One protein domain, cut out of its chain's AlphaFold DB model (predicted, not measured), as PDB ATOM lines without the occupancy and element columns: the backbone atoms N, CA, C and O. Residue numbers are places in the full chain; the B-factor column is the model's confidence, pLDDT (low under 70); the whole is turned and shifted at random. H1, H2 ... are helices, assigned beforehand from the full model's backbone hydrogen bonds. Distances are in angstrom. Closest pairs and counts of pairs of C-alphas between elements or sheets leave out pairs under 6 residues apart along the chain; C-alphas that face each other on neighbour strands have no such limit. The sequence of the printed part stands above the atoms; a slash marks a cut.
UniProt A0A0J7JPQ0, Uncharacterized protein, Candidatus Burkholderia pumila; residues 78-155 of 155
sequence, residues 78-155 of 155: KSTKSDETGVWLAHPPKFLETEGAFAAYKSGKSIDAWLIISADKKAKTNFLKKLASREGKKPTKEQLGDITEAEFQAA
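Overview. This is residues 78 to 155 of the 155 residues of an uncharacterized protein of Candidatus Burkholderia pumila (UniProt A0A0J7JPQ0). One long helix, H3, runs through the middle across the longest axis of the domain, with four short helices and much loop round it. H1 and the winding stretch of residues 78 to 93 make one end of that axis and H5 the other, while H2 and H4 lie between these ends. The printed part has 78 residues with five named helices, H1 to H5 in chain order, and no named strand; the class is all helix, though under half of the residues, 36 of 78, are in named elements. The whole is compact, with a radius of gyration of the C-alphas of 11.6 A, and rounded, spanning 33 by 23 by 23 A.

Along the chain. H3, residues 121 to 135, is 20.5 A long and begins at C-alpha 121 (-10.161, -36.704, 24.619). Before it come H1, residues 94 to 98, beginning at C-alpha 94 (12.630, -38.050, 26.399), and H2, residues 101 to 106, 8.7 A long. After it come H4, residues 141 to 144, and H5, residues 149 to 154, 8.6 A long and ending at C-alpha 154 (-13.876, -48.557, 26.366).

Arrangement. H3 touches H2 with residues 131 to 135 alone; their closest C-alphas, of Glu 135 and Lys 106, are 7.2 A apart. They run the same way at a steep tilt of 68 degrees, only just short of about perpendicular. H3 and H5 are close but not clearly touching, Thr 125 to Phe 152 being the closest C-alphas at 6.0 A, and about perpendicular at 89 degrees. H3 and H4 are close but not clearly touching, their closest C-alphas, of Leu 128 and Gln 143, 8.0 A apart. H1 is close to H2 but not clearly touching, with the C-alphas of Leu 96 and Phe 102 closest at 7.1 A, and is apart from H3, H4 and H5. In H1, H2, H3 and H5 every O i to N i+4 pair is within hydrogen-bond range; H4 is too short for such a pair.

Size, cuts and confidence. The C-alphas farthest apart, of Ser 82 and Ala 150, are 33.8 A apart. The printed part has no cut. The link from H2 to H3, 14 residues, is long; the other links are tight. The mean pLDDT of the printed part is 89.0, and residue 155, the chain's last, is under 70.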
ATOM      1  N   LYS A  78       3.652 -32.597  23.845       94.38
ATOM      2  CA  LYS A  78       4.631 -31.508  23.854       94.38
ATOM      3  C   LYS A  78       5.455 -31.494  25.134       94.38
ATOM      4  O   LYS A  78       5.004 -31.960  26.181       94.38
ATOM      5  N   SER A  79       6.643 -30.916  25.025       93.19
ATOM      6  CA  SER A  79       7.423 -30.449  26.162       93.19
ATOM      7  C   SER A  79       6.717 -29.270  26.842       93.19
ATOM      8  O   SER A  79       6.032 -28.466  26.209       93.19
ATOM      9  N   THR A  80       6.876 -29.177  28.160       90.94
ATOM     10  CA  THR A  80       6.444 -28.021  28.962       90.94
ATOM     11  C   THR A  80       7.515 -26.933  29.053       90.94
ATOM     12  O   THR A  80       7.232 -25.845  29.550       90.94
ATOM     13  N   LYS A  81       8.743 -27.221  28.601       88.94
ATOM     14  CA  LYS A  81       9.929 -26.364  28.759       88.94
ATOM     15  C   LYS A  81      10.541 -25.909  27.431       88.94
ATOM     16  O   LYS A  81      11.306 -24.950  27.434       88.94
ATOM     17  N   SER A  82      10.246 -26.590  26.329       88.50
ATOM     18  CA  SER A  82      10.746 -26.290  24.986       88.50
ATOM     19  C   SER A  82       9.650 -26.477  23.933       88.50
ATOM     20  O   SER A  82       8.566 -26.982  24.225       88.50
ATOM     21  N   ASP A  83       9.951 -26.116  22.684       87.06
ATOM     22  CA  ASP A  83       9.051 -26.302  21.538       87.06
ATOM     23  C   ASP A  83       9.066 -27.744  20.979       87.06
ATOM     24  O   ASP A  83       8.617 -28.013  19.860       87.06
ATOM     25  N   GLU A  84       9.594 -28.707  21.741       89.06
ATOM     26  CA  GLU A  84       9.626 -30.110  21.335       89.06
ATOM     27  C   GLU A  84       8.224 -30.730  21.328       89.06
ATOM     28  O   GLU A  84       7.458 -30.640  22.289       89.06
ATOM     29  N   THR A  85       7.909 -31.445  20.246       91.81
ATOM     30  CA  THR A  85       6.668 -32.214  20.099       91.81
ATOM     31  C   THR A  85       6.972 -33.664  19.758       91.81
ATOM     32  O   THR A  85       7.951 -33.979  19.074       91.81
ATOM     33  N   GLY A  86       6.114 -34.575  20.207       89.81
ATOM     34  CA  GLY A  86       6.346 -36.001  20.055       89.81
ATOM     35  C   GLY A  86       5.084 -36.848  20.041       89.81
ATOM     36  O   GLY A  86       3.967 -36.406  20.312       89.81
ATOM     37  N   VAL A  87       5.297 -38.120  19.729       91.50
ATOM     38  CA  VAL A  87       4.308 -39.183  19.854       91.50
ATOM     39  C   VAL A  87       4.942 -40.315  20.651       91.50
ATOM     40  O   VAL A  87       6.097 -40.677  20.437       91.50
ATOM     41  N   TRP A  88       4.193 -40.880  21.588       91.38
ATOM     42  CA  TRP A  88       4.646 -42.054  22.316       91.38
ATOM     43  C   TRP A  88       4.290 -43.294  21.495       91.38
ATOM     44  O   TRP A  88       3.131 -43.694  21.461       91.38
ATOM     45  N   LEU A  89       5.272 -43.910  20.832       86.75
ATOM     46  CA  LEU A  89       5.099 -45.177  20.105       86.75
ATOM     47  C   LEU A  89       5.511 -46.347  21.006       86.75
ATOM     48  O   LEU A  89       4.719 -46.732  21.866       86.75
ATOM     49  N   ALA A  90       6.740 -46.850  20.865       86.06
ATOM     50  CA  ALA A  90       7.302 -47.897  21.720       86.06
ATOM     51  C   ALA A  90       7.885 -47.327  23.026       86.06
ATOM     52  O   ALA A  90       7.554 -47.788  24.115       86.06
ATOM     53  N   HIS A  91       8.689 -46.268  22.917       87.50
ATOM     54  CA  HIS A  91       9.312 -45.590  24.053       87.50
ATOM     55  C   HIS A  91       8.675 -44.215  24.288       87.50
ATOM     56  O   HIS A  91       8.196 -43.595  23.328       87.50
ATOM     57  N   PRO A  92       8.630 -43.739  25.546       90.19
ATOM     58  CA  PRO A  92       8.181 -42.385  25.821       90.19
ATOM     59  C   PRO A  92       9.139 -41.356  25.204       90.19
ATOM     60  O   PRO A  92      10.350 -41.586  25.184       90.19
ATOM     61  N   PRO A  93       8.631 -40.198  24.745       92.88
ATOM     62  CA  PRO A  93       9.475 -39.053  24.433       92.88
ATOM     63  C   PRO A  93      10.356 -38.664  25.627       92.88
ATOM     64  O   PRO A  93       9.884 -38.636  26.766       92.88
ATOM     65  N   LYS A  94      11.623 -38.329  25.362       92.06
ATOM     66  CA  LYS A  94      12.630 -38.050  26.399       92.06
ATOM     67  C   LYS A  94      12.223 -36.900  27.325       92.06
ATOM     68  O   LYS A  94      12.452 -36.983  28.530       92.06
ATOM     69  N   PHE A  95      11.547 -35.884  26.782       93.56
ATOM     70  CA  PHE A  95      11.081 -34.737  27.560       93.56
ATOM     71  C   PHE A  95      10.104 -35.123  28.685       93.56
ATOM     72  O   PHE A  95      10.134 -34.512  29.749       93.56
ATOM     73  N   LEU A  96       9.292 -36.179  28.522       93.62
ATOM     74  CA  LEU A  96       8.370 -36.633  29.574       93.62
ATOM     75  C   LEU A  96       9.113 -37.120  30.820       93.62
ATOM     76  O   LEU A  96       8.640 -36.949  31.945       93.62
ATOM     77  N   GLU A  97      10.272 -37.740  30.617       89.88
ATOM     78  CA  GLU A  97      11.114 -38.226  31.702       89.88
ATOM     79  C   GLU A  97      11.816 -37.068  32.402       89.88
ATOM     80  O   GLU A  97      11.715 -36.928  33.619       89.88
ATOM     81  N   THR A  98      12.449 -36.188  31.625       91.50
ATOM     82  CA  THR A  98      13.201 -35.043  32.154       91.50
ATOM     83  C   THR A  98      12.315 -33.999  32.830       91.50
ATOM     84  O   THR A  98      12.773 -33.246  33.689       91.50
ATOM     85  N   GLU A  99      11.043 -33.916  32.446       92.50
ATOM     86  CA  GLU A  99      10.070 -32.987  33.027       92.50
ATOM     87  C   GLU A  99       9.257 -33.597  34.167       92.50
ATOM     88  O   GLU A  99       8.474 -32.898  34.802       92.50
ATOM     89  N   GLY A 100       9.449 -34.887  34.456       91.06
ATOM     90  CA  GLY A 100       8.780 -35.546  35.568       91.06
ATOM     91  C   GLY A 100       7.300 -35.845  35.323       91.06
ATOM     92  O   GLY A 100       6.551 -35.981  36.293       91.06
ATOM     93  N   ALA A 101       6.866 -36.018  34.069       92.69
ATOM     94  CA  ALA A 101       5.486 -36.391  33.734       92.69
ATOM     95  C   ALA A 101       5.048 -37.677  34.456       92.69
ATOM     96  O   ALA A 101       3.933 -37.789  34.963       92.69
ATOM     97  N   PHE A 102       5.966 -38.636  34.583       92.69
ATOM     98  CA  PHE A 102       5.736 -39.894  35.298       92.69
ATOM     99  C   PHE A 102       5.564 -39.702  36.803       92.69
ATOM    100  O   PHE A 102       4.717 -40.341  37.424       92.69
ATOM    101  N   ALA A 103       6.349 -38.803  37.398       92.00
ATOM    102  CA  ALA A 103       6.230 -38.470  38.810       92.00
ATOM    103  C   ALA A 103       4.913 -37.730  39.084       92.00
ATOM    104  O   ALA A 103       4.221 -38.055  40.052       92.00
ATOM    105  N   ALA A 104       4.519 -36.804  38.202       91.69
ATOM    106  CA  ALA A 104       3.219 -36.138  38.254       91.69
ATOM    107  C   ALA A 104       2.072 -37.155  38.168       91.69
ATOM    108  O   ALA A 104       1.174 -37.127  39.013       91.69
ATOM    109  N   TYR A 105       2.166 -38.118  37.241       92.88
ATOM    110  CA  TYR A 105       1.183 -39.188  37.107       92.88
ATOM    111  C   TYR A 105       1.070 -40.045  38.378       92.88
ATOM    112  O   TYR A 105      -0.022 -40.240  38.907       92.88
ATOM    113  N   LYS A 106       2.201 -40.499  38.937       89.69
ATOM    114  CA  LYS A 106       2.224 -41.274  40.194       89.69
ATOM    115  C   LYS A 106       1.651 -40.526  41.387       89.69
ATOM    116  O   LYS A 106       1.129 -41.171  42.295       89.69
ATOM    117  N   SER A 107       1.792 -39.205  41.382       89.00
ATOM    118  CA  SER A 107       1.314 -38.313  42.437       89.00
ATOM    119  C   SER A 107      -0.167 -37.954  42.279       89.00
ATOM    120  O   SER A 107      -0.677 -37.180  43.079       89.00
ATOM    121  N   GLY A 108      -0.848 -38.466  41.246       88.31
ATOM    122  CA  GLY A 108      -2.262 -38.186  40.988       88.31
ATOM    123  C   GLY A 108      -2.540 -36.816  40.367       88.31
ATOM    124  O   GLY A 108      -3.704 -36.488  40.173       88.31
ATOM    125  N   LYS A 109      -1.501 -36.042  40.020       89.06
ATOM    126  CA  LYS A 109      -1.639 -34.707  39.419       89.06
ATOM    127  C   LYS A 109      -2.074 -34.804  37.960       89.06
ATOM    128  O   LYS A 109      -1.769 -35.796  37.290       89.06
ATOM    129  N   SER A 110      -2.721 -33.747  37.463       90.06
ATOM    130  CA  SER A 110      -3.042 -33.619  36.038       90.06
ATOM    131  C   SER A 110      -1.778 -33.696  35.175       90.06
ATOM    132  O   SER A 110      -0.720 -33.168  35.521       90.06
ATOM    133  N   ILE A 111      -1.918 -34.373  34.038       90.75
ATOM    134  CA  ILE A 111      -0.875 -34.566  33.027       90.75
ATOM    135  C   ILE A 111      -1.159 -33.773  31.745       90.75
ATOM    136  O   ILE A 111      -0.479 -33.947  30.734       90.75
ATOM    137  N   ASP A 112      -2.164 -32.900  31.775       92.06
ATOM    138  CA  ASP A 112      -2.644 -32.196  30.586       92.06
ATOM    139  C   ASP A 112      -1.620 -31.192  30.043       92.06
ATOM    140  O   ASP A 112      -1.647 -30.859  28.861       92.06
ATOM    141  N   ALA A 113      -0.665 -30.766  30.876       93.00
ATOM    142  CA  ALA A 113       0.435 -29.892  30.479       93.00
ATOM    143  C   ALA A 113       1.293 -30.478  29.339       93.00
ATOM    144  O   ALA A 113       1.847 -29.718  28.544       93.00
ATOM    145  N   TRP A 114       1.368 -31.811  29.232       94.44
ATOM    146  CA  TRP A 114       2.134 -32.517  28.198       94.44
ATOM    147  C   TRP A 114       1.333 -32.814  26.926       94.44
ATOM    148  O   TRP A 114       1.885 -33.391  25.991       94.44
ATOM    149  N   LEU A 115       0.053 -32.438  26.859       92.50
ATOM    150  CA  LEU A 115      -0.769 -32.560  25.654       92.50
ATOM    151  C   LEU A 115      -0.711 -31.263  24.843       92.50
ATOM    152  O   LEU A 115      -0.805 -30.172  25.403       92.50
ATOM    153  N   ILE A 116      -0.600 -31.365  23.515       91.00
ATOM    154  CA  ILE A 116      -0.718 -30.186  22.636       91.00
ATOM    155  C   ILE A 116      -2.117 -29.583  22.759       91.00
ATOM    156  O   ILE A 116      -2.262 -28.375  22.926       91.00
ATOM    157  N   ILE A 117      -3.137 -30.440  22.700       87.50
ATOM    158  CA  ILE A 117      -4.540 -30.073  22.863       87.50
ATOM    159  C   ILE A 117      -5.068 -30.853  24.063       87.50
ATOM    160  O   ILE A 117      -5.382 -32.036  23.951       87.50
ATOM    161  N   SER A 118      -5.163 -30.203  25.224       85.12
ATOM    162  CA  SER A 118      -5.672 -30.827  26.456       85.12
ATOM    163  C   SER A 118      -7.136 -31.271  26.344       85.12
ATOM    164  O   SER A 118      -7.538 -32.230  26.998       85.12
ATOM    165  N   ALA A 119      -7.917 -30.620  25.476       84.62
ATOM    166  CA  ALA A 119      -9.310 -30.964  25.186       84.62
ATOM    167  C   ALA A 119      -9.476 -32.160  24.224       84.62
ATOM    168  O   ALA A 119     -10.591 -32.653  24.043       84.62
ATOM    169  N   ASP A 120      -8.399 -32.648  23.593       87.50
ATOM    170  CA  ASP A 120      -8.469 -33.830  22.732       87.50
ATOM    171  C   ASP A 120      -8.581 -35.091  23.598       87.50
ATOM    172  O   ASP A 120      -7.589 -35.692  24.027       87.50
ATOM    173  N   LYS A 121      -9.831 -35.512  23.831       88.94
ATOM    174  CA  LYS A 121     -10.161 -36.704  24.619       88.94
ATOM    175  C   LYS A 121      -9.452 -37.958  24.103       88.94
ATOM    176  O   LYS A 121      -9.019 -38.781  24.903       88.94
ATOM    177  N   LYS A 122      -9.277 -38.114  22.785       88.44
ATOM    178  CA  LYS A 122      -8.639 -39.306  22.204       88.44
ATOM    179  C   LYS A 122      -7.136 -39.309  22.469       88.44
ATOM    180  O   LYS A 122      -6.579 -40.348  22.837       88.44
ATOM    181  N   ALA A 123      -6.473 -38.169  22.286       89.75
ATOM    182  CA  ALA A 123      -5.058 -38.017  22.612       89.75
ATOM    183  C   ALA A 123      -4.806 -38.243  24.109       89.75
ATOM    184  O   ALA A 123      -3.926 -39.029  24.474       89.75
ATOM    185  N   LYS A 124      -5.632 -37.629  24.962       91.56
ATOM    186  CA  LYS A 124      -5.557 -37.760  26.418       91.56
ATOM    187  C   LYS A 124      -5.777 -39.201  26.879       91.56
ATOM    188  O   LYS A 124      -4.946 -39.721  27.618       91.56
ATOM    189  N   THR A 125      -6.806 -39.895  26.388       92.31
ATOM    190  CA  THR A 125      -7.049 -41.306  26.736       92.31
ATOM    191  C   THR A 125      -5.876 -42.205  26.347       92.31
ATOM    192  O   THR A 125      -5.411 -42.998  27.164       92.31
ATOM    193  N   ASN A 126      -5.331 -42.058  25.135       91.88
ATOM    194  CA  ASN A 126      -4.166 -42.839  24.703       91.88
ATOM    195  C   ASN A 126      -2.926 -42.566  25.564       91.88
ATOM    196  O   ASN A 126      -2.171 -43.489  25.882       91.88
ATOM    197  N   PHE A 127      -2.717 -41.309  25.954       93.19
ATOM    198  CA  PHE A 127      -1.617 -40.930  26.831       93.19
ATOM    199  C   PHE A 127      -1.784 -41.519  28.238       93.19
ATOM    200  O   PHE A 127      -0.864 -42.163  28.745       93.19
ATOM    201  N   LEU A 128      -2.982 -41.406  28.822       93.00
ATOM    202  CA  LEU A 128      -3.327 -42.000  30.115       93.00
ATOM    203  C   LEU A 128      -3.167 -43.523  30.111       93.00
ATOM    204  O   LEU A 128      -2.654 -44.077  31.077       93.00
ATOM    205  N   LYS A 129      -3.539 -44.216  29.028       92.19
ATOM    206  CA  LYS A 129      -3.353 -45.670  28.900       92.19
ATOM    207  C   LYS A 129      -1.887 -46.076  28.907       92.19
ATOM    208  O   LYS A 129      -1.516 -47.049  29.561       92.19
ATOM    209  N   LYS A 130      -1.042 -45.323  28.202       92.56
ATOM    210  CA  LYS A 130       0.408 -45.561  28.177       92.56
ATOM    211  C   LYS A 130       1.040 -45.320  29.545       92.56
ATOM    212  O   LYS A 130       1.865 -46.120  29.976       92.56
ATOM    213  N   LEU A 131       0.607 -44.275  30.252       93.12
ATOM    214  CA  LEU A 131       1.038 -44.011  31.625       93.12
ATOM    215  C   LEU A 131       0.558 -45.090  32.597       93.12
ATOM    216  O   LEU A 131       1.358 -45.590  33.382       93.12
ATOM    217  N   ALA A 132      -0.702 -45.513  32.496       91.75
ATOM    218  CA  ALA A 132      -1.253 -46.577  33.325       91.75
ATOM    219  C   ALA A 132      -0.523 -47.909  33.115       91.75
ATOM    220  O   ALA A 132      -0.197 -48.598  34.078       91.75
ATOM    221  N   SER A 133      -0.209 -48.242  31.859       91.12
ATOM    222  CA  SER A 133       0.561 -49.438  31.508       91.12
ATOM    223  C   SER A 133       1.997 -49.381  32.032       91.12
ATOM    224  O   SER A 133       2.495 -50.390  32.523       91.12
ATOM    225  N   ARG A 134       2.657 -48.217  31.965       90.19
ATOM    226  CA  ARG A 134       4.042 -48.048  32.431       90.19
ATOM    227  C   ARG A 134       4.156 -48.023  33.952       90.19
ATOM    228  O   ARG A 134       5.067 -48.627  34.500       90.19
ATOM    229  N   GLU A 135       3.261 -47.303  34.624       89.06
ATOM    230  CA  GLU A 135       3.344 -47.082  36.072       89.06
ATOM    231  C   GLU A 135       2.515 -48.078  36.892       89.06
ATOM    232  O   GLU A 135       2.581 -48.056  38.121       89.06
ATOM    233  N   GLY A 136       1.721 -48.932  36.236       86.44
ATOM    234  CA  GLY A 136       0.890 -49.952  36.884       86.44
ATOM    235  C   GLY A 136      -0.236 -49.382  37.752       86.44
ATOM    236  O   GLY A 136      -0.779 -50.088  38.600       86.44
ATOM    237  N   LYS A 137      -0.583 -48.103  37.576       87.56
ATOM    238  CA  LYS A 137      -1.625 -47.404  38.342       87.56
ATOM    239  C   LYS A 137      -2.722 -46.921  37.410       87.56
ATOM    240  O   LYS A 137      -2.435 -46.459  36.315       87.56
ATOM    241  N   LYS A 138      -3.977 -47.017  37.848       89.19
ATOM    242  CA  LYS A 138      -5.105 -46.424  37.120       89.19
ATOM    243  C   LYS A 138      -5.089 -44.898  37.291       89.19
ATOM    244  O   LYS A 138      -4.680 -44.432  38.357       89.19
ATOM    245  N   PRO A 139      -5.533 -44.134  36.279       90.38
ATOM    246  CA  PRO A 139      -5.615 -42.688  36.398       90.38
ATOM    247  C   PRO A 139      -6.636 -42.275  37.462       90.38
ATOM    248  O   PRO A 139      -7.672 -42.920  37.624       90.38
ATOM    249  N   THR A 140      -6.336 -41.204  38.193       90.31
ATOM    250  CA  THR A 140      -7.242 -40.607  39.183       90.31
ATOM    251  C   THR A 140      -8.348 -39.794  38.507       90.31
ATOM    252  O   THR A 140      -8.250 -39.435  37.332       90.31
ATOM    253  N   LYS A 141      -9.391 -39.425  39.264       86.19
ATOM    254  CA  LYS A 141     -10.467 -38.541  38.780       86.19
ATOM    255  C   LYS A 141      -9.934 -37.193  38.271       86.19
ATOM    256  O   LYS A 141     -10.404 -36.692  37.256       86.19
ATOM    257  N   GLU A 142      -8.912 -36.648  38.928       86.81
ATOM    258  CA  GLU A 142      -8.241 -35.410  38.505       86.81
ATOM    259  C   GLU A 142      -7.493 -35.568  37.173       86.81
ATOM    260  O   GLU A 142      -7.485 -34.659  36.348       86.81
ATOM    261  N   GLN A 143      -6.885 -36.733  36.933       89.12
ATOM    262  CA  GLN A 143      -6.179 -37.033  35.683       89.12
ATOM    263  C   GLN A 143      -7.128 -37.293  34.519       89.12
ATOM    264  O   GLN A 143      -6.824 -36.947  33.380       89.12
ATOM    265  N   LEU A 144      -8.275 -37.897  34.810       87.56
ATOM    266  CA  LEU A 144      -9.337 -38.140  33.845       87.56
ATOM    267  C   LEU A 144      -9.995 -36.830  33.386       87.56
ATOM    268  O   LEU A 144     -10.185 -36.631  32.185       87.56
ATOM    269  N   GLY A 145     -10.255 -35.897  34.308       86.06
ATOM    270  CA  GLY A 145     -10.944 -34.641  34.001       86.06
ATOM    271  C   GLY A 145     -12.328 -34.912  33.406       86.06
ATOM    272  O   GLY A 145     -13.155 -35.558  34.043       86.06
ATOM    273  N   ASP A 146     -12.547 -34.473  32.166       82.81
ATOM    274  CA  ASP A 146     -13.812 -34.646  31.432       82.81
ATOM    275  C   ASP A 146     -13.990 -36.032  30.784       82.81
ATOM    276  O   ASP A 146     -14.978 -36.270  30.082       82.81
ATOM    277  N   ILE A 147     -13.014 -36.932  30.944       86.25
ATOM    278  CA  ILE A 147     -13.088 -38.313  30.458       86.25
ATOM    279  C   ILE A 147     -13.685 -39.168  31.568       86.25
ATOM    280  O   ILE A 147     -13.143 -39.259  32.663       86.25
ATOM    281  N   THR A 148     -14.796 -39.832  31.300       84.50
ATOM    282  CA  THR A 148     -15.381 -40.778  32.250       84.50
ATOM    283  C   THR A 148     -14.519 -42.036  32.368       84.50
ATOM    284  O   THR A 148     -13.830 -42.440  31.428       84.50
ATOM    285  N   GLU A 149     -14.581 -42.720  33.514       80.56
ATOM    286  CA  GLU A 149     -13.908 -44.017  33.675       80.56
ATOM    287  C   GLU A 149     -14.360 -45.027  32.609       80.56
ATOM    288  O   GLU A 149     -13.543 -45.793  32.104       80.56
ATOM    289  N   ALA A 150     -15.637 -44.982  32.214       80.56
ATOM    290  CA  ALA A 150     -16.181 -45.814  31.145       80.56
ATOM    291  C   ALA A 150     -15.534 -45.505  29.784       80.56
ATOM    292  O   ALA A 150     -15.097 -46.427  29.101       80.56
ATOM    293  N   GLU A 151     -15.399 -44.226  29.412       81.94
ATOM    294  CA  GLU A 151     -14.706 -43.814  28.181       81.94
ATOM    295  C   GLU A 151     -13.224 -44.222  28.189       81.94
ATOM    296  O   GLU A 151     -12.681 -44.602  27.153       81.94
ATOM    297  N   PHE A 152     -12.568 -44.195  29.354       85.38
ATOM    298  CA  PHE A 152     -11.180 -44.640  29.493       85.38
ATOM    299  C   PHE A 152     -11.017 -46.159  29.307       85.38
ATOM    300  O   PHE A 152     -10.045 -46.595  28.686       85.38
ATOM    301  N   GLN A 153     -11.953 -46.962  29.832       80.62
ATOM    302  CA  GLN A 153     -11.935 -48.425  29.696       80.62
ATOM    303  C   GLN A 153     -12.382 -48.906  28.308       80.62
ATOM    304  O   GLN A 153     -11.912 -49.945  27.857       80.62
ATOM    305  N   ALA A 154     -13.291 -48.176  27.653       74.75
ATOM    306  CA  ALA A 154     -13.876 -48.557  26.366       74.75
ATOM    307  C   ALA A 154     -13.027 -48.172  25.142       74.75
ATOM    308  O   ALA A 154     -13.189 -48.775  24.079       74.75
ATOM    309  N   ALA A 155     -12.171 -47.150  25.266       61.72
ATOM    310  CA  ALA A 155     -11.183 -46.790  24.241       61.72
ATOM    311  C   ALA A 155     -10.105 -47.867  24.096       61.72
ATOM    312  O   ALA A 155      -9.083 -47.637  23.405       61.72
TER     313      ALA A 155